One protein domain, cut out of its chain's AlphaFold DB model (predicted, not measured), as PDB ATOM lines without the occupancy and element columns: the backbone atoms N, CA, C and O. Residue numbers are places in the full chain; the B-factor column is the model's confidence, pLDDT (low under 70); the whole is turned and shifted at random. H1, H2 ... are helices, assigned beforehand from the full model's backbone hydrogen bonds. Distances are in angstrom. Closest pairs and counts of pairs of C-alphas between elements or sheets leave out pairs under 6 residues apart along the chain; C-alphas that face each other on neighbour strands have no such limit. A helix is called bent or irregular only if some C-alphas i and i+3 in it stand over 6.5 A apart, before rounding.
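AT A GLANCE: This is residues 70 to 198 of the 199 residues of an uncharacterized protein of uncultured bacterium (UniProt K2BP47). Three long helices, H1, H2 and H3, stand in an up-and-down bundle, each running against the one before it, and a fourth long helix, H5, crosses the first part of H1, with H1 between it and H3, and reaches the last residues of H2. The small helix H4 lies in the turn from H3 to H5, where residues 162 to 170 stand free. The printed part has 129 residues with five named helices, H1 to H5 in order, and no named strand; the class is all helix. The whole is compact, with a radius of gyration of the C-alphas of 16.2 A, and elongated, spanning 52 by 28 by 26 A.

HOW THE PARTS SIT: Begin with H1, residues 70 to 91, a hub that touches three helices. Its residues 79 to 89 touch H2, residues 99 to 125, the other hub; Thr 82 and Gly 112 have the closest C-alphas, 5.9 A apart. This hairpin runs opposite ways at a steep tilt of 37 degrees, only just beyond shallow. H3, residues 130 to 157, forms a hairpin with H2, opposite ways at a shallow tilt of 21 degrees; the closest C-alphas, of Ser 104 and Val 154, are 5.3 A apart. H3 also touches H1, the same way at a steep tilt of 44 degrees; look at Leu 78 and Ala 148, whose C-alphas are closest at 6.6 A. H4, residues 163 to 166, touches no helix. Residues 175 to 183 of H5, residues 169 to 196, touch residues 72 to 80 of H1 at a steep tilt of 60 degrees, opposite ways; the closest C-alphas, of Pro 76 and Tyr 179, are 6.6 A apart. Residues 186 to 194 of H5 touch residues 124 to 125 of H2; the closest C-alphas, of Ile 124 and Arg 190, are 5.0 A apart. H3 and H5 are apart. Every O i to N i+4 pair is within hydrogen-bond range in H5, against 15 of 18 in H1, 21 of 23 in H2 and 20 of 24 in H3; H4 is too short for such a pair.

IN THESE COORDINATES: Find C-alpha 70 at (10.861, -5.862, -39.123); from there H1 runs 30.4 A to C-alpha 91. H2 covers 38.0 A. H3 covers 38.5 A and is irregular, with C-alphas 135 and 138 7.1 A apart and a kink of 62 degrees near residue 138. H5 runs 40.5 A, ending at C-alpha 196 at (14.502, -5.979, -63.921).

THE WHOLE: The C-alphas farthest apart, of Glu 95 and Lys 198, are 52.8 A apart. The printed part has no cut, and no link is long. Mean pLDDT of the printed part is 85.4; look for values under 70 at residues 94 to 95 and 197 to 198.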
ATOM      1  N   LEU A  70      11.847  -6.728 -38.491       90.75
ATOM      2  CA  LEU A  70      10.861  -5.862 -39.123       90.75
ATOM      3  C   LEU A  70      10.057  -6.610 -40.196       90.75
ATOM      4  O   LEU A  70       8.837  -6.701 -40.083       90.75
ATOM      5  N   TRP A  71      10.727  -7.165 -41.208       91.94
ATOM      6  CA  TRP A  71      10.058  -7.679 -42.411       91.94
ATOM      7  C   TRP A  71       9.615  -9.133 -42.319       91.94
ATOM      8  O   TRP A  71       8.684  -9.524 -43.011       91.94
ATOM      9  N   TYR A  72      10.251  -9.939 -41.474       91.31
ATOM     10  CA  TYR A  72       9.958 -11.370 -41.385       91.31
ATOM     11  C   TYR A  72       9.272 -11.761 -40.081       91.31
ATOM     12  O   TYR A  72       8.861 -12.910 -39.952       91.31
ATOM     13  N   VAL A  73       9.103 -10.839 -39.129       90.56
ATOM     14  CA  VAL A  73       8.390 -11.116 -37.872       90.56
ATOM     15  C   VAL A  73       7.251 -10.122 -37.669       90.56
ATOM     16  O   VAL A  73       6.085 -10.508 -37.732       90.56
ATOM     17  N   CYS A  74       7.559  -8.838 -37.478       90.81
ATOM     18  CA  CYS A  74       6.558  -7.829 -37.133       90.81
ATOM     19  C   CYS A  74       5.583  -7.553 -38.278       90.81
ATOM     20  O   CYS A  74       4.369  -7.603 -38.093       90.81
ATOM     21  N   TYR A  75       6.108  -7.269 -39.466       90.94
ATOM     22  CA  TYR A  75       5.296  -6.907 -40.617       90.94
ATOM     23  C   TYR A  75       4.277  -7.980 -41.030       90.94
ATOM     24  O   TYR A  75       3.097  -7.647 -41.140       90.94
ATOM     25  N   PRO A  76       4.653  -9.262 -41.217       91.81
ATOM     26  CA  PRO A  76       3.691 -10.296 -41.585       91.81
ATOM     27  C   PRO A  76       2.636 -10.536 -40.501       91.81
ATOM     28  O   PRO A  76       1.492 -10.825 -40.845       91.81
ATOM     29  N   ALA A  77       2.966 -10.368 -39.215       91.12
ATOM     30  CA  ALA A  77       1.982 -10.452 -38.136       91.12
ATOM     31  C   ALA A  77       0.939  -9.322 -38.207       91.12
ATOM     32  O   ALA A  77      -0.262  -9.568 -38.067       91.12
ATOM     33  N   LEU A  78       1.376  -8.088 -38.477       91.38
ATOM     34  CA  LEU A  78       0.474  -6.947 -38.653       91.38
ATOM     35  C   LEU A  78      -0.379  -7.087 -39.913       91.38
ATOM     36  O   LEU A  78      -1.594  -6.904 -39.854       91.38
ATOM     37  N   LEU A  79       0.244  -7.485 -41.023       91.31
ATOM     38  CA  LEU A  79      -0.433  -7.717 -42.293       91.31
ATOM     39  C   LEU A  79      -1.504  -8.807 -42.151       91.31
ATOM     40  O   LEU A  79      -2.639  -8.610 -42.577       91.31
ATOM     41  N   PHE A  80      -1.176  -9.919 -41.486       91.25
ATOM     42  CA  PHE A  80      -2.141 -10.969 -41.164       91.25
ATOM     43  C   PHE A  80      -3.295 -10.439 -40.317       91.25
ATOM     44  O   PHE A  80      -4.450 -10.686 -40.650       91.25
ATOM     45  N   SER A  81      -2.996  -9.683 -39.257       89.75
ATOM     46  CA  SER A  81      -4.020  -9.103 -38.381       89.75
ATOM     47  C   SER A  81      -4.984  -8.224 -39.176       89.75
ATOM     48  O   SER A  81      -6.194  -8.322 -39.006       89.75
ATOM     49  N   THR A  82      -4.472  -7.406 -40.096       89.75
ATOM     50  CA  THR A  82      -5.310  -6.602 -40.990       89.75
ATOM     51  C   THR A  82      -6.172  -7.469 -41.897       89.75
ATOM     52  O   THR A  82      -7.378  -7.252 -41.935       89.75
ATOM     53  N   PHE A  83      -5.602  -8.462 -42.588       88.00
ATOM     54  CA  PHE A  83      -6.378  -9.350 -43.462       88.00
ATOM     55  C   PHE A  83      -7.461 -10.116 -42.701       88.00
ATOM     56  O   PHE A  83      -8.597 -10.193 -43.162       88.00
ATOM     57  N   TYR A  84      -7.120 -10.637 -41.526       88.44
ATOM     58  CA  TYR A  84      -8.036 -11.366 -40.660       88.44
ATOM     59  C   TYR A  84      -9.199 -10.478 -40.193       88.44
ATOM     60  O   TYR A  84     -10.363 -10.873 -40.262       88.44
ATOM     61  N   MET A  85      -8.909  -9.233 -39.798       85.75
ATOM     62  CA  MET A  85      -9.945  -8.257 -39.457       85.75
ATOM     63  C   MET A  85     -10.811  -7.889 -40.667       85.75
ATOM     64  O   MET A  85     -12.035  -7.863 -40.555       85.75
ATOM     65  N   SER A  86     -10.206  -7.635 -41.831       84.31
ATOM     66  CA  SER A  86     -10.939  -7.325 -43.061       84.31
ATOM     67  C   SER A  86     -11.887  -8.454 -43.464       84.31
ATOM     68  O   SER A  86     -13.040  -8.188 -43.789       84.31
ATOM     69  N   GLU A  87     -11.439  -9.710 -43.398       84.69
ATOM     70  CA  GLU A  87     -12.290 -10.873 -43.653       84.69
ATOM     71  C   GLU A  87     -13.475 -10.923 -42.680       84.69
ATOM     72  O   GLU A  87     -14.619 -11.096 -43.109       84.69
ATOM     73  N   ARG A  88     -13.228 -10.723 -41.379       82.88
ATOM     74  CA  ARG A  88     -14.292 -10.705 -40.368       82.88
ATOM     75  C   ARG A  88     -15.333  -9.628 -40.666       82.88
ATOM     76  O   ARG A  88     -16.523  -9.921 -40.614       82.88
ATOM     77  N   TYR A  89     -14.906  -8.415 -41.012       81.94
ATOM     78  CA  TYR A  89     -15.828  -7.324 -41.339       81.94
ATOM     79  C   TYR A  89     -16.618  -7.571 -42.626       81.94
ATOM     80  O   TYR A  89     -17.789  -7.212 -42.685       81.94
ATOM     81  N   LEU A  90     -16.026  -8.229 -43.627       79.94
ATOM     82  CA  LEU A  90     -16.724  -8.599 -44.865       79.94
ATOM     83  C   LEU A  90     -17.809  -9.665 -44.657       79.94
ATOM     84  O   LEU A  90     -18.711  -9.784 -45.482       79.94
ATOM     85  N   ARG A  91     -17.722 -10.453 -43.580       80.38
ATOM     86  CA  ARG A  91     -18.720 -11.477 -43.237       80.38
ATOM     87  C   ARG A  91     -19.931 -10.926 -42.485       80.38
ATOM     88  O   ARG A  91     -20.952 -11.607 -42.435       80.38
ATOM     89  N   LEU A  92     -19.823  -9.737 -41.894       74.44
ATOM     90  CA  LEU A  92     -20.924  -9.107 -41.168       74.44
ATOM     91  C   LEU A  92     -21.940  -8.512 -42.146       74.44
ATOM     92  O   LEU A  92     -21.576  -7.929 -43.168       74.44
ATOM     93  N   LYS A  93     -23.230  -8.625 -41.821       72.25
ATOM     94  CA  LYS A  93     -24.271  -7.908 -42.565       72.25
ATOM     95  C   LYS A  93     -24.215  -6.427 -42.196       72.25
ATOM     96  O   LYS A  93     -24.055  -6.087 -41.030       72.25
ATOM     97  N   PHE A  94     -24.405  -5.540 -43.173       63.09
ATOM     98  CA  PHE A  94     -24.378  -4.086 -42.949       63.09
ATOM     99  C   PHE A  94     -25.373  -3.605 -41.881       63.09
ATOM    100  O   PHE A  94     -25.114  -2.614 -41.211       63.09
ATOM    101  N   GLU A  95     -26.487  -4.313 -41.701       66.62
ATOM    102  CA  GLU A  95     -27.517  -3.999 -40.701       66.62
ATOM    103  C   GLU A  95     -27.086  -4.329 -39.259       66.62
ATOM    104  O   GLU A  95     -27.674  -3.821 -38.310       66.62
ATOM    105  N   GLU A  96     -26.049  -5.153 -39.089       70.38
ATOM    106  CA  GLU A  96     -25.534  -5.610 -37.791       70.38
ATOM    107  C   GLU A  96     -24.320  -4.788 -37.321       70.38
ATOM    108  O   GLU A  96     -23.804  -5.019 -36.232       70.38
ATOM    109  N   PHE A  97     -23.867  -3.815 -38.121       74.94
ATOM    110  CA  PHE A  97     -22.707  -2.993 -37.794       74.94
ATOM    111  C   PHE A  97     -23.015  -2.010 -36.663       74.94
ATOM    112  O   PHE A  97     -23.729  -1.020 -36.837       74.94
ATOM    113  N   THR A  98     -22.389  -2.219 -35.509       82.50
ATOM    114  CA  THR A  98     -22.316  -1.180 -34.480       82.50
ATOM    115  C   THR A  98     -21.397  -0.040 -34.930       82.50
ATOM    116  O   THR A  98     -20.467  -0.227 -35.721       82.50
ATOM    117  N   THR A  99     -21.591   1.167 -34.391       83.00
ATOM    118  CA  THR A  99     -20.745   2.337 -34.703       83.00
ATOM    119  C   THR A  99     -19.259   2.071 -34.426       83.00
ATOM    120  O   THR A  99     -18.383   2.533 -35.155       83.00
ATOM    121  N   THR A 100     -18.964   1.287 -33.386       83.31
ATOM    122  CA  THR A 100     -17.611   0.862 -33.010       83.31
ATOM    123  C   THR A 100     -16.990  -0.104 -34.014       83.31
ATOM    124  O   THR A 100     -15.802   0.010 -34.322       83.31
ATOM    125  N   GLU A 101     -17.776  -1.026 -34.567       82.12
ATOM    126  CA  GLU A 101     -17.316  -1.939 -35.617       82.12
ATOM    127  C   GLU A 101     -17.107  -1.199 -36.932       82.12
ATOM    128  O   GLU A 101     -16.113  -1.446 -37.607       82.12
ATOM    129  N   ALA A 102     -17.970  -0.235 -37.261       83.44
ATOM    130  CA  ALA A 102     -17.834   0.576 -38.468       83.44
ATOM    131  C   ALA A 102     -16.541   1.405 -38.430       83.44
ATOM    132  O   ALA A 102     -15.779   1.422 -39.398       83.44
ATOM    133  N   LEU A 103     -16.246   2.026 -37.282       85.31
ATOM    134  CA  LEU A 103     -14.987   2.736 -37.061       85.31
ATOM    135  C   LEU A 103     -13.778   1.798 -37.173       85.31
ATOM    136  O   LEU A 103     -12.786   2.136 -37.814       85.31
ATOM    137  N   SER A 104     -13.857   0.612 -36.572       86.81
ATOM    138  CA  SER A 104     -12.752  -0.350 -36.581       86.81
ATOM    139  C   SER A 104     -12.510  -0.937 -37.977       86.81
ATOM    140  O   SER A 104     -11.361  -1.086 -38.394       86.81
ATOM    141  N   ALA A 105     -13.572  -1.181 -38.750       85.06
ATOM    142  CA  ALA A 105     -13.493  -1.570 -40.153       85.06
ATOM    143  C   ALA A 105     -12.868  -0.466 -41.012       85.06
ATOM    144  O   ALA A 105     -11.987  -0.748 -41.825       85.06
ATOM    145  N   PHE A 106     -13.253   0.794 -40.786       86.75
ATOM    146  CA  PHE A 106     -12.656   1.944 -41.463       86.75
ATOM    147  C   PHE A 106     -11.157   2.066 -41.166       86.75
ATOM    148  O   PHE A 106     -10.352   2.142 -42.092       86.75
ATOM    149  N   ILE A 107     -10.759   1.998 -39.889       86.62
ATOM    150  CA  ILE A 107      -9.343   2.027 -39.489       86.62
ATOM    151  C   ILE A 107      -8.586   0.858 -40.119       86.62
ATOM    152  O   ILE A 107      -7.496   1.063 -40.642       86.62
ATOM    153  N   THR A 108      -9.159  -0.346 -40.119       86.62
ATOM    154  CA  THR A 108      -8.538  -1.531 -40.732       86.62
ATOM    155  C   THR A 108      -8.315  -1.327 -42.227       86.62
ATOM    156  O   THR A 108      -7.239  -1.638 -42.732       86.62
ATOM    157  N   LEU A 109      -9.296  -0.762 -42.936       85.06
ATOM    158  CA  LEU A 109      -9.193  -0.483 -44.366       85.06
ATOM    159  C   LEU A 109      -8.148   0.601 -44.657       85.06
ATOM    160  O   LEU A 109      -7.305   0.412 -45.530       85.06
ATOM    161  N   CYS A 110      -8.141   1.703 -43.906       84.62
ATOM    162  CA  CYS A 110      -7.150   2.771 -44.052       84.62
ATOM    163  C   CYS A 110      -5.731   2.316 -43.678       84.62
ATOM    164  O   CYS A 110      -4.786   2.566 -44.422       84.62
ATOM    165  N   ALA A 111      -5.565   1.622 -42.552       83.12
ATOM    166  CA  ALA A 111      -4.266   1.119 -42.120       83.12
ATOM    167  C   ALA A 111      -3.755   0.021 -43.062       83.12
ATOM    168  O   ALA A 111      -2.575   0.009 -43.410       83.12
ATOM    169  N   GLY A 112      -4.652  -0.853 -43.523       75.75
ATOM    170  CA  GLY A 112      -4.345  -1.912 -44.473       75.75
ATOM    171  C   GLY A 112      -3.928  -1.392 -45.844       75.75
ATOM    172  O   GLY A 112      -2.932  -1.838 -46.407       75.75
ATOM    173  N   THR A 113      -4.646  -0.404 -46.371       77.81
ATOM    174  CA  THR A 113      -4.303   0.199 -47.665       77.81
ATOM    175  C   THR A 113      -3.059   1.070 -47.584       77.81
ATOM    176  O   THR A 113      -2.256   1.047 -48.507       77.81
ATOM    177  N   TYR A 114      -2.858   1.813 -46.496       83.56
ATOM    178  CA  TYR A 114      -1.702   2.691 -46.373       83.56
ATOM    179  C   TYR A 114      -0.453   1.925 -45.938       83.56
ATOM    180  O   TYR A 114       0.464   1.748 -46.731       83.56
ATOM    181  N   TYR A 115      -0.409   1.421 -44.704       83.25
ATOM    182  CA  TYR A 115       0.806   0.817 -44.153       83.25
ATOM    183  C   TYR A 115       1.132  -0.514 -44.818       83.25
ATOM    184  O   TYR A 115       2.286  -0.748 -45.169       83.25
ATOM    185  N   ALA A 116       0.122  -1.358 -45.027       77.75
ATOM    186  CA  ALA A 116       0.330  -2.715 -45.517       77.75
ATOM    187  C   ALA A 116       0.688  -2.787 -47.017       77.75
ATOM    188  O   ALA A 116       1.349  -3.731 -47.458       77.75
ATOM    189  N   TYR A 117       0.308  -1.782 -47.806       82.38
ATOM    190  CA  TYR A 117       0.760  -1.669 -49.192       82.38
ATOM    191  C   TYR A 117       2.076  -0.898 -49.299       82.38
ATOM    192  O   TYR A 117       3.017  -1.369 -49.937       82.38
ATOM    193  N   TYR A 118       2.164   0.271 -48.662       85.31
ATOM    194  CA  TYR A 118       3.304   1.173 -48.806       85.31
ATOM    195  C   TYR A 118       4.612   0.542 -48.324       85.31
ATOM    196  O   TYR A 118       5.597   0.508 -49.062       85.31
ATOM    197  N   LEU A 119       4.610  -0.014 -47.108       85.94
ATOM    198  CA  LEU A 119       5.801  -0.622 -46.517       85.94
ATOM    199  C   LEU A 119       6.227  -1.863 -47.310       85.94
ATOM    200  O   LEU A 119       7.399  -2.003 -47.654       85.94
ATOM    201  N   LEU A 120       5.275  -2.729 -47.673       87.50
ATOM    202  CA  LEU A 120       5.566  -3.916 -48.478       87.50
ATOM    203  C   LEU A 120       6.155  -3.546 -49.839       87.50
ATOM    204  O   LEU A 120       7.086  -4.203 -50.290       87.50
ATOM    205  N   THR A 121       5.636  -2.497 -50.475       86.12
ATOM    206  CA  THR A 121       6.114  -2.025 -51.778       86.12
ATOM    207  C   THR A 121       7.540  -1.494 -51.679       86.12
ATOM    208  O   THR A 121       8.384  -1.893 -52.479       86.12
ATOM    209  N   ALA A 122       7.836  -0.665 -50.672       86.19
ATOM    210  CA  ALA A 122       9.189  -0.168 -50.428       86.19
ATOM    211  C   ALA A 122      10.176  -1.329 -50.227       86.19
ATOM    212  O   ALA A 122      11.235  -1.369 -50.848       86.19
ATOM    213  N   PHE A 123       9.793  -2.335 -49.436       88.25
ATOM    214  CA  PHE A 123      10.615  -3.523 -49.242       88.25
ATOM    215  C   PHE A 123      10.762  -4.355 -50.518       88.25
ATOM    216  O   PHE A 123      11.869  -4.715 -50.889       88.25
ATOM    217  N   ILE A 124       9.684  -4.680 -51.227       89.06
ATOM    218  CA  ILE A 124       9.747  -5.525 -52.428       89.06
ATOM    219  C   ILE A 124      10.562  -4.867 -53.557       89.06
ATOM    220  O   ILE A 124      11.232  -5.570 -54.319       89.06
ATOM    221  N   ASN A 125      10.532  -3.537 -53.649       86.25
ATOM    222  CA  ASN A 125      11.228  -2.770 -54.680       86.25
ATOM    223  C   ASN A 125      12.658  -2.366 -54.307       86.25
ATOM    224  O   ASN A 125      13.371  -1.890 -55.183       86.25
ATOM    225  N   GLU A 126      13.117  -2.611 -53.077       87.94
ATOM    226  CA  GLU A 126      14.499  -2.326 -52.655       87.94
ATOM    227  C   GLU A 126      15.566  -2.826 -53.653       87.94
ATOM    228  O   GLU A 126      16.497  -2.078 -53.939       87.94
ATOM    229  N   PRO A 127      15.478  -4.039 -54.245       85.25
ATOM    230  CA  PRO A 127      16.481  -4.478 -55.217       85.25
ATOM    231  C   PRO A 127      16.477  -3.666 -56.516       85.25
ATOM    232  O   PRO A 127      17.467  -3.699 -57.243       85.25
ATOM    233  N   ALA A 128      15.354  -3.018 -56.834       84.81
ATOM    234  CA  ALA A 128      15.200  -2.212 -58.032       84.81
ATOM    235  C   ALA A 128      15.611  -0.753 -57.826       84.81
ATOM    236  O   ALA A 128      16.247  -0.186 -58.713       84.81
ATOM    237  N   ASP A 129      15.288  -0.196 -56.659       83.62
ATOM    238  CA  ASP A 129      15.638   1.161 -56.245       83.62
ATOM    239  C   ASP A 129      16.127   1.169 -54.782       83.62
ATOM    240  O   ASP A 129      15.341   1.378 -53.849       83.62
ATOM    241  N   PRO A 130      17.427   0.898 -54.554       84.12
ATOM    242  CA  PRO A 130      17.994   0.861 -53.208       84.12
ATOM    243  C   PRO A 130      17.988   2.228 -52.519       84.12
ATOM    244  O   PRO A 130      17.839   2.294 -51.302       84.12
ATOM    245  N   GLN A 131      18.121   3.316 -53.288       82.25
ATOM    246  CA  GLN A 131      18.208   4.669 -52.739       82.25
ATOM    247  C   GLN A 131      16.879   5.078 -52.101       82.25
ATOM    248  O   GLN A 131      16.868   5.529 -50.960       82.25
ATOM    249  N   ALA A 132      15.756   4.831 -52.782       81.75
ATOM    250  CA  ALA A 132      14.436   5.106 -52.217       81.75
ATOM    251  C   ALA A 132      14.161   4.302 -50.932       81.75
ATOM    252  O   ALA A 132      13.482   4.785 -50.026       81.75
ATOM    253  N   TYR A 133      14.694   3.078 -50.834       84.94
ATOM    254  CA  TYR A 133      14.588   2.279 -49.615       84.94
ATOM    255  C   TYR A 133      15.427   2.861 -48.473       84.94
ATOM    256  O   TYR A 133      14.931   2.953 -47.351       84.94
ATOM    257  N   ASP A 134      16.672   3.260 -48.743       83.75
ATOM    258  CA  ASP A 134      17.559   3.851 -47.737       83.75
ATOM    259  C   ASP A 134      17.047   5.208 -47.233       83.75
ATOM    260  O   ASP A 134      17.165   5.495 -46.040       83.75
ATOM    261  N   ASP A 135      16.399   5.991 -48.098       84.50
ATOM    262  CA  ASP A 135      15.769   7.262 -47.734       84.50
ATOM    263  C   ASP A 135      14.557   7.058 -46.794       84.50
ATOM    264  O   ASP A 135      14.363   7.821 -45.845       84.50
ATOM    265  N   GLU A 136      13.758   6.001 -46.995       82.31
ATOM    266  CA  GLU A 136      12.603   5.667 -46.137       82.31
ATOM    267  C   GLU A 136      12.965   4.849 -44.888       82.31
ATOM    268  O   GLU A 136      12.219   4.834 -43.901       82.31
ATOM    269  N   LYS A 137      14.125   4.187 -44.887       83.81
ATOM    270  CA  LYS A 137      14.588   3.309 -43.805       83.81
ATOM    271  C   LYS A 137      14.484   3.908 -42.395       83.81
ATOM    272  O   LYS A 137      14.026   3.186 -41.500       83.81
ATOM    273  N   PRO A 138      14.837   5.188 -42.149       84.56
ATOM    274  CA  PRO A 138      14.724   5.793 -40.822       84.56
ATOM    275  C   PRO A 138      13.284   5.832 -40.294       84.56
ATOM    276  O   PRO A 138      13.064   5.803 -39.084       84.56
ATOM    277  N   LEU A 139      12.298   5.872 -41.195       86.06
ATOM    278  CA  LEU A 139      10.884   6.017 -40.860       86.06
ATOM    279  C   LEU A 139      10.168   4.671 -40.709       86.06
ATOM    280  O   LEU A 139       9.089   4.632 -40.114       86.06
ATOM    281  N   PHE A 140      10.734   3.555 -41.184       85.62
ATOM    282  CA  PHE A 140      10.049   2.257 -41.145       85.62
ATOM    283  C   PHE A 140       9.658   1.817 -39.737       85.62
ATOM    284  O   PHE A 140       8.527   1.380 -39.536       85.62
ATOM    285  N   PHE A 141      10.542   1.974 -38.750       84.06
ATOM    286  CA  PHE A 141      10.227   1.613 -37.365       84.06
ATOM    287  C   PHE A 141       9.075   2.437 -36.806       84.06
ATOM    288  O   PHE A 141       8.171   1.891 -36.176       84.06
ATOM    289  N   GLN A 142       9.071   3.741 -37.082       88.06
ATOM    290  CA  GLN A 142       7.993   4.625 -36.666       88.06
ATOM    291  C   GLN A 142       6.674   4.246 -37.356       88.06
ATOM    292  O   GLN A 142       5.654   4.104 -36.687       88.06
ATOM    293  N   ARG A 143       6.686   4.029 -38.677       88.88
ATOM    294  CA  ARG A 143       5.499   3.634 -39.456       88.88
ATOM    295  C   ARG A 143       4.940   2.282 -39.002       88.88
ATOM    296  O   ARG A 143       3.731   2.154 -38.842       88.88
ATOM    297  N   VAL A 144       5.799   1.295 -38.743       88.94
ATOM    298  CA  VAL A 144       5.389  -0.005 -38.188       88.94
ATOM    299  C   VAL A 144       4.865   0.138 -36.761       88.94
ATOM    300  O   VAL A 144       3.879  -0.507 -36.421       88.94
ATOM    301  N   GLY A 145       5.448   1.026 -35.952       89.69
ATOM    302  CA  GLY A 145       4.923   1.375 -34.632       89.69
ATOM    303  C   GLY A 145       3.500   1.933 -34.701       89.69
ATOM    304  O   GLY A 145       2.615   1.444 -34.002       89.69
ATOM    305  N   TRP A 146       3.240   2.893 -35.596       90.31
ATOM    306  CA  TRP A 146       1.888   3.415 -35.822       90.31
ATOM    307  C   TRP A 146       0.929   2.339 -36.309       90.31
ATOM    308  O   TRP A 146      -0.184   2.226 -35.799       90.31
ATOM    309  N   TYR A 147       1.368   1.512 -37.254       91.88
ATOM    310  CA  TYR A 147       0.561   0.414 -37.763       91.88
ATOM    311  C   TYR A 147       0.181  -0.576 -36.651       91.88
ATOM    312  O   TYR A 147      -0.989  -0.943 -36.520       91.88
ATOM    313  N   ALA A 148       1.135  -0.936 -35.791       90.44
ATOM    314  CA  ALA A 148       0.897  -1.784 -34.632       90.44
ATOM    315  C   ALA A 148      -0.082  -1.154 -33.640       90.44
ATOM    316  O   ALA A 148      -0.972  -1.850 -33.153       90.44
ATOM    317  N   LEU A 149       0.028   0.149 -33.373       91.56
ATOM    318  CA  LEU A 149      -0.905   0.863 -32.498       91.56
ATOM    319  C   LEU A 149      -2.334   0.843 -33.055       91.56
ATOM    320  O   LEU A 149      -3.260   0.482 -32.328       91.56
ATOM    321  N   TYR A 150      -2.518   1.158 -34.342       90.56
ATOM    322  CA  TYR A 150      -3.841   1.127 -34.974       90.56
ATOM    323  C   TYR A 150      -4.454  -0.273 -34.955       90.56
ATOM    324  O   TYR A 150      -5.617  -0.429 -34.585       90.56
ATOM    325  N   MET A 151      -3.675  -1.302 -35.297       90.19
ATOM    326  CA  MET A 151      -4.181  -2.675 -35.293       90.19
ATOM    327  C   MET A 151      -4.447  -3.196 -33.881       90.19
ATOM    328  O   MET A 151      -5.444  -3.881 -33.673       90.19
ATOM    329  N   SER A 152      -3.625  -2.830 -32.896       89.25
ATOM    330  CA  SER A 152      -3.868  -3.184 -31.491       89.25
ATOM    331  C   SER A 152      -5.170  -2.568 -30.985       89.25
ATOM    332  O   SER A 152      -5.950  -3.246 -30.319       89.25
ATOM    333  N   PHE A 153      -5.446  -1.312 -31.351       89.38
ATOM    334  CA  PHE A 153      -6.714  -0.655 -31.039       89.38
ATOM    335  C   PHE A 153      -7.906  -1.389 -31.666       89.38
ATOM    336  O   PHE A 153      -8.867  -1.706 -30.970       89.38
ATOM    337  N   VAL A 154      -7.827  -1.723 -32.957       88.88
ATOM    338  CA  VAL A 154      -8.875  -2.475 -33.670       88.88
ATOM    339  C   VAL A 154      -9.136  -3.838 -33.017       88.88
ATOM    340  O   VAL A 154     -10.292  -4.208 -32.792       88.88
ATOM    341  N   LEU A 155      -8.075  -4.578 -32.685       87.56
ATOM    342  CA  LEU A 155      -8.172  -5.889 -32.040       87.56
ATOM    343  C   LEU A 155      -8.781  -5.789 -30.639       87.56
ATOM    344  O   LEU A 155      -9.605  -6.627 -30.274       87.56
ATOM    345  N   TYR A 156      -8.411  -4.760 -29.874       88.06
ATOM    346  CA  TYR A 156      -8.976  -4.499 -28.552       88.06
ATOM    347  C   TYR A 156     -10.472  -4.183 -28.633       88.06
ATOM    348  O   TYR A 156     -11.277  -4.843 -27.979       88.06
ATOM    349  N   MET A 157     -10.862  -3.242 -29.500       84.69
ATOM    350  CA  MET A 157     -12.265  -2.855 -29.687       84.69
ATOM    351  C   MET A 157     -13.134  -4.009 -30.204       84.69
ATOM    352  O   MET A 157     -14.326  -4.056 -29.916       84.69
ATOM    353  N   SER A 158     -12.539  -4.962 -30.924       79.94
ATOM    354  CA  SER A 158     -13.221  -6.152 -31.451       79.94
ATOM    355  C   SER A 158     -13.174  -7.365 -30.506       79.94
ATOM    356  O   SER A 158     -13.553  -8.468 -30.911       79.94
ATOM    357  N   ASN A 159     -12.683  -7.182 -29.272       80.31
ATOM    358  CA  ASN A 159     -12.483  -8.219 -28.253       80.31
ATOM    359  C   ASN A 159     -11.666  -9.437 -28.742       80.31
ATOM    360  O   ASN A 159     -11.921 -10.576 -28.358       80.31
ATOM    361  N   MET A 160     -10.697  -9.194 -29.627       77.62
ATOM    362  CA  MET A 160      -9.809 -10.218 -30.201       77.62
ATOM    363  C   MET A 160      -8.386 -10.149 -29.652       77.62
ATOM    364  O   MET A 160      -7.569 -11.027 -29.918       77.62
ATOM    365  N   LEU A 161      -8.083  -9.124 -28.856       79.88
ATOM    366  CA  LEU A 161      -6.816  -9.004 -28.147       79.88
ATOM    367  C   LEU A 161      -6.847  -9.810 -26.834       79.88
ATOM    368  O   LEU A 161      -6.721  -9.250 -25.748       79.88
ATOM    369  N   ASN A 162      -7.056 -11.125 -26.927       80.88
ATOM    370  CA  ASN A 162      -7.025 -12.035 -25.781       80.88
ATOM    371  C   ASN A 162      -6.176 -13.288 -26.073       80.88
ATOM    372  O   ASN A 162      -5.871 -13.609 -27.224       80.88
ATOM    373  N   LEU A 163      -5.758 -13.981 -25.009       75.38
ATOM    374  CA  LEU A 163      -4.895 -15.162 -25.118       75.38
ATOM    375  C   LEU A 163      -5.587 -16.321 -25.842       75.38
ATOM    376  O   LEU A 163      -4.934 -17.017 -26.615       75.38
ATOM    377  N   ASP A 164      -6.897 -16.472 -25.660       78.69
ATOM    378  CA  ASP A 164      -7.674 -17.548 -26.282       78.69
ATOM    379  C   ASP A 164      -7.689 -17.435 -27.813       78.69
ATOM    380  O   ASP A 164      -7.583 -18.437 -28.519       78.69
ATOM    381  N   THR A 165      -7.749 -16.210 -28.346       76.06
ATOM    382  CA  THR A 165      -7.674 -15.944 -29.791       76.06
ATOM    383  C   THR A 165      -6.274 -16.246 -30.324       76.06
ATOM    384  O   THR A 165      -6.130 -16.872 -31.372       76.06
ATOM    385  N   LEU A 166      -5.223 -15.859 -29.596       74.62
ATOM    386  CA  LEU A 166      -3.837 -16.101 -30.015       74.62
ATOM    387  C   LEU A 166      -3.443 -17.584 -29.954       74.62
ATOM    388  O   LEU A 166      -2.625 -18.034 -30.753       74.62
ATOM    389  N   GLN A 167      -4.019 -18.339 -29.020       84.19
ATOM    390  CA  GLN A 167      -3.774 -19.774 -28.859       84.19
ATOM    391  C   GLN A 167      -4.739 -20.644 -29.671       84.19
ATOM    392  O   GLN A 167      -4.632 -21.872 -29.644       84.19
ATOM    393  N   ASN A 168      -5.663 -20.036 -30.418       88.19
ATOM    394  CA  ASN A 168      -6.610 -20.779 -31.229       88.19
ATOM    395  C   ASN A 168      -5.870 -21.539 -32.354       88.19
ATOM    396  O   ASN A 168      -5.209 -20.914 -33.195       88.19
ATOM    397  N   PRO A 169      -5.995 -22.877 -32.426       89.19
ATOM    398  CA  PRO A 169      -5.254 -23.691 -33.388       89.19
ATOM    399  C   PRO A 169      -5.625 -23.389 -34.846       89.19
ATOM    400  O   PRO A 169      -4.778 -23.511 -35.732       89.19
ATOM    401  N   GLU A 170      -6.862 -22.967 -35.118       88.00
ATOM    402  CA  GLU A 170      -7.292 -22.582 -36.464       88.00
ATOM    403  C   GLU A 170      -6.638 -21.269 -36.897       88.00
ATOM    404  O   GLU A 170      -6.148 -21.173 -38.023       88.00
ATOM    405  N   ILE A 171      -6.550 -20.293 -35.988       86.38
ATOM    406  CA  ILE A 171      -5.894 -19.002 -36.247       86.38
ATOM    407  C   ILE A 171      -4.392 -19.207 -36.454       86.38
ATOM    408  O   ILE A 171      -3.834 -18.678 -37.414       86.38
ATOM    409  N   ILE A 172      -3.746 -20.039 -35.631       89.19
ATOM    410  CA  ILE A 172      -2.328 -20.396 -35.792       89.19
ATOM    411  C   ILE A 172      -2.089 -21.068 -37.150       89.19
ATOM    412  O   ILE A 172      -1.131 -20.736 -37.855       89.19
ATOM    413  N   ARG A 173      -2.964 -21.994 -37.557       91.44
ATOM    414  CA  ARG A 173      -2.871 -22.654 -38.866       91.44
ATOM    415  C   ARG A 173      -3.040 -21.656 -40.011       91.44
ATOM    416  O   ARG A 173      -2.254 -21.695 -40.958       91.44
ATOM    417  N   LEU A 174      -4.026 -20.760 -39.921       91.50
ATOM    418  CA  LEU A 174      -4.271 -19.718 -40.921       91.50
ATOM    419  C   LEU A 174      -3.064 -18.781 -41.039       91.50
ATOM    420  O   LEU A 174      -2.596 -18.522 -42.147       91.50
ATOM    421  N   PHE A 175      -2.512 -18.346 -39.902       92.06
ATOM    422  CA  PHE A 175      -1.302 -17.533 -39.847       92.06
ATOM    423  C   PHE A 175      -0.112 -18.251 -40.479       92.06
ATOM    424  O   PHE A 175       0.604 -17.658 -41.276       92.06
ATOM    425  N   THR A 176       0.075 -19.541 -40.191       92.38
ATOM    426  CA  THR A 176       1.182 -20.328 -40.752       92.38
ATOM    427  C   THR A 176       1.097 -20.404 -42.278       92.38
ATOM    428  O   THR A 176       2.090 -20.174 -42.967       92.38
ATOM    429  N   ILE A 177      -0.092 -20.678 -42.826       94.44
ATOM    430  CA  ILE A 177      -0.314 -20.709 -44.280       94.44
ATOM    431  C   ILE A 177      -0.073 -19.323 -44.883       94.44
ATOM    432  O   ILE A 177       0.654 -19.195 -45.869       94.44
ATOM    433  N   PHE A 178      -0.641 -18.285 -44.268       94.19
ATOM    434  CA  PHE A 178      -0.440 -16.902 -44.684       94.19
ATOM    435  C   PHE A 178       1.046 -16.526 -44.704       94.19
ATOM    436  O   PHE A 178       1.525 -15.938 -45.669       94.19
ATOM    437  N   TYR A 179       1.792 -16.909 -43.672       94.31
ATOM    438  CA  TYR A 179       3.210 -16.615 -43.531       94.31
ATOM    439  C   TYR A 179       4.057 -17.301 -44.613       94.31
ATOM    440  O   TYR A 179       4.929 -16.669 -45.213       94.31
ATOM    441  N   LEU A 180       3.768 -18.569 -44.927       94.31
ATOM    442  CA  LEU A 180       4.426 -19.286 -46.025       94.31
ATOM    443  C   LEU A 180       4.162 -18.618 -47.379       94.31
ATOM    444  O   LEU A 180       5.087 -18.453 -48.181       94.31
ATOM    445  N   LEU A 181       2.919 -18.196 -47.626       94.25
ATOM    446  CA  LEU A 181       2.557 -17.450 -48.831       94.25
ATOM    447  C   LEU A 181       3.256 -16.090 -48.880       94.25
ATOM    448  O   LEU A 181       3.793 -15.725 -49.924       94.25
ATOM    449  N   TYR A 182       3.310 -15.375 -47.755       93.62
ATOM    450  CA  TYR A 182       3.999 -14.095 -47.624       93.62
ATOM    451  C   TYR A 182       5.481 -14.213 -47.990       93.62
ATOM    452  O   TYR A 182       5.947 -13.493 -48.872       93.62
ATOM    453  N   ILE A 183       6.216 -15.154 -47.383       94.06
ATOM    454  CA  ILE A 183       7.642 -15.360 -47.684       94.06
ATOM    455  C   ILE A 183       7.837 -15.729 -49.152       94.06
ATOM    456  O   ILE A 183       8.733 -15.190 -49.807       94.06
ATOM    457  N   SER A 184       7.002 -16.628 -49.677       92.56
ATOM    458  CA  SER A 184       7.083 -17.061 -51.073       92.56
ATOM    459  C   SER A 184       6.886 -15.878 -52.022       92.56
ATOM    460  O   SER A 184       7.718 -15.644 -52.897       92.56
ATOM    461  N   ALA A 185       5.841 -15.075 -51.802       90.81
ATOM    462  CA  ALA A 185       5.544 -13.894 -52.603       90.81
ATOM    463  C   ALA A 185       6.676 -12.862 -52.527       90.81
ATOM    464  O   ALA A 185       7.206 -12.453 -53.558       90.81
ATOM    465  N   VAL A 186       7.102 -12.486 -51.318       91.88
ATOM    466  CA  VAL A 186       8.198 -11.532 -51.103       91.88
ATOM    467  C   VAL A 186       9.469 -11.983 -51.815       91.88
ATOM    468  O   VAL A 186      10.108 -11.178 -52.487       91.88
ATOM    469  N   THR A 187       9.829 -13.263 -51.706       90.19
ATOM    470  CA  THR A 187      11.039 -13.809 -52.335       90.19
ATOM    471  C   THR A 187      10.956 -13.724 -53.855       90.19
ATOM    472  O   THR A 187      11.890 -13.244 -54.496       90.19
ATOM    473  N   VAL A 188       9.823 -14.136 -54.431       91.00
ATOM    474  CA  VAL A 188       9.592 -14.115 -55.878       91.00
ATOM    475  C   VAL A 188       9.610 -12.684 -56.414       91.00
ATOM    476  O   VAL A 188      10.373 -12.391 -57.335       91.00
ATOM    477  N   PHE A 189       8.837 -11.770 -55.825       90.75
ATOM    478  CA  PHE A 189       8.755 -10.389 -56.306       90.75
ATOM    479  C   PHE A 189      10.072  -9.630 -56.137       90.75
ATOM    480  O   PHE A 189      10.509  -8.959 -57.069       90.75
ATOM    481  N   ARG A 190      10.767  -9.795 -55.003       90.12
ATOM    482  CA  ARG A 190      12.102  -9.204 -54.817       90.12
ATOM    483  C   ARG A 190      13.105  -9.741 -55.832       90.12
ATOM    484  O   ARG A 190      13.912  -8.976 -56.354       90.12
ATOM    485  N   HIS A 191      13.057 -11.040 -56.127       88.62
ATOM    486  CA  HIS A 191      13.923 -11.641 -57.137       88.62
ATOM    487  C   HIS A 191      13.656 -11.056 -58.529       88.62
ATOM    488  O   HIS A 191      14.597 -10.628 -59.195       88.62
ATOM    489  N   PHE A 192      12.388 -10.981 -58.944       88.50
ATOM    490  CA  PHE A 192      12.009 -10.384 -60.225       88.50
ATOM    491  C   PHE A 192      12.425  -8.913 -60.323       88.50
ATOM    492  O   PHE A 192      13.085  -8.538 -61.291       88.50
ATOM    493  N   ASN A 193      12.140  -8.098 -59.307       86.38
ATOM    494  CA  ASN A 193      12.532  -6.687 -59.280       86.38
ATOM    495  C   ASN A 193      14.051  -6.495 -59.360       86.38
ATOM    496  O   ASN A 193      14.537  -5.634 -60.092       86.38
ATOM    497  N   GLY A 194      14.815  -7.350 -58.674       82.44
ATOM    498  CA  GLY A 194      16.274  -7.341 -58.755       82.44
ATOM    499  C   GLY A 194      16.826  -7.779 -60.115       82.44
ATOM    500  O   GLY A 194      17.947  -7.409 -60.458       82.44
ATOM    501  N   GLN A 195      16.078  -8.561 -60.901       82.19
ATOM    502  CA  GLN A 195      16.450  -8.875 -62.284       82.19
ATOM    503  C   GLN A 195      16.104  -7.740 -63.251       82.19
ATOM    504  O   GLN A 195      16.882  -7.476 -64.165       82.19
ATOM    505  N   VAL A 196      14.961  -7.077 -63.057       73.19
ATOM    506  CA  VAL A 196      14.502  -5.979 -63.921       73.19
ATOM    507  C   VAL A 196      15.441  -4.777 -63.837       73.19
ATOM    508  O   VAL A 196      15.807  -4.243 -64.872       73.19
ATOM    509  N   SER A 197      15.900  -4.401 -62.643       63.78
ATOM    510  CA  SER A 197      16.806  -3.250 -62.456       63.78
ATOM    511  C   SER A 197      18.241  -3.477 -62.958       63.78
ATOM    512  O   SER A 197      18.998  -2.534 -63.168       63.78
ATOM    513  N   LYS A 198      18.636  -4.734 -63.203       58.59
ATOM    514  CA  LYS A 198      19.948  -5.068 -63.787       58.59
ATOM    515  C   LYS A 198      19.974  -5.019 -65.319       58.59
ATOM    516  O   LYS A 198      21.057  -5.189 -65.883       58.59
TER     517      LYS A 198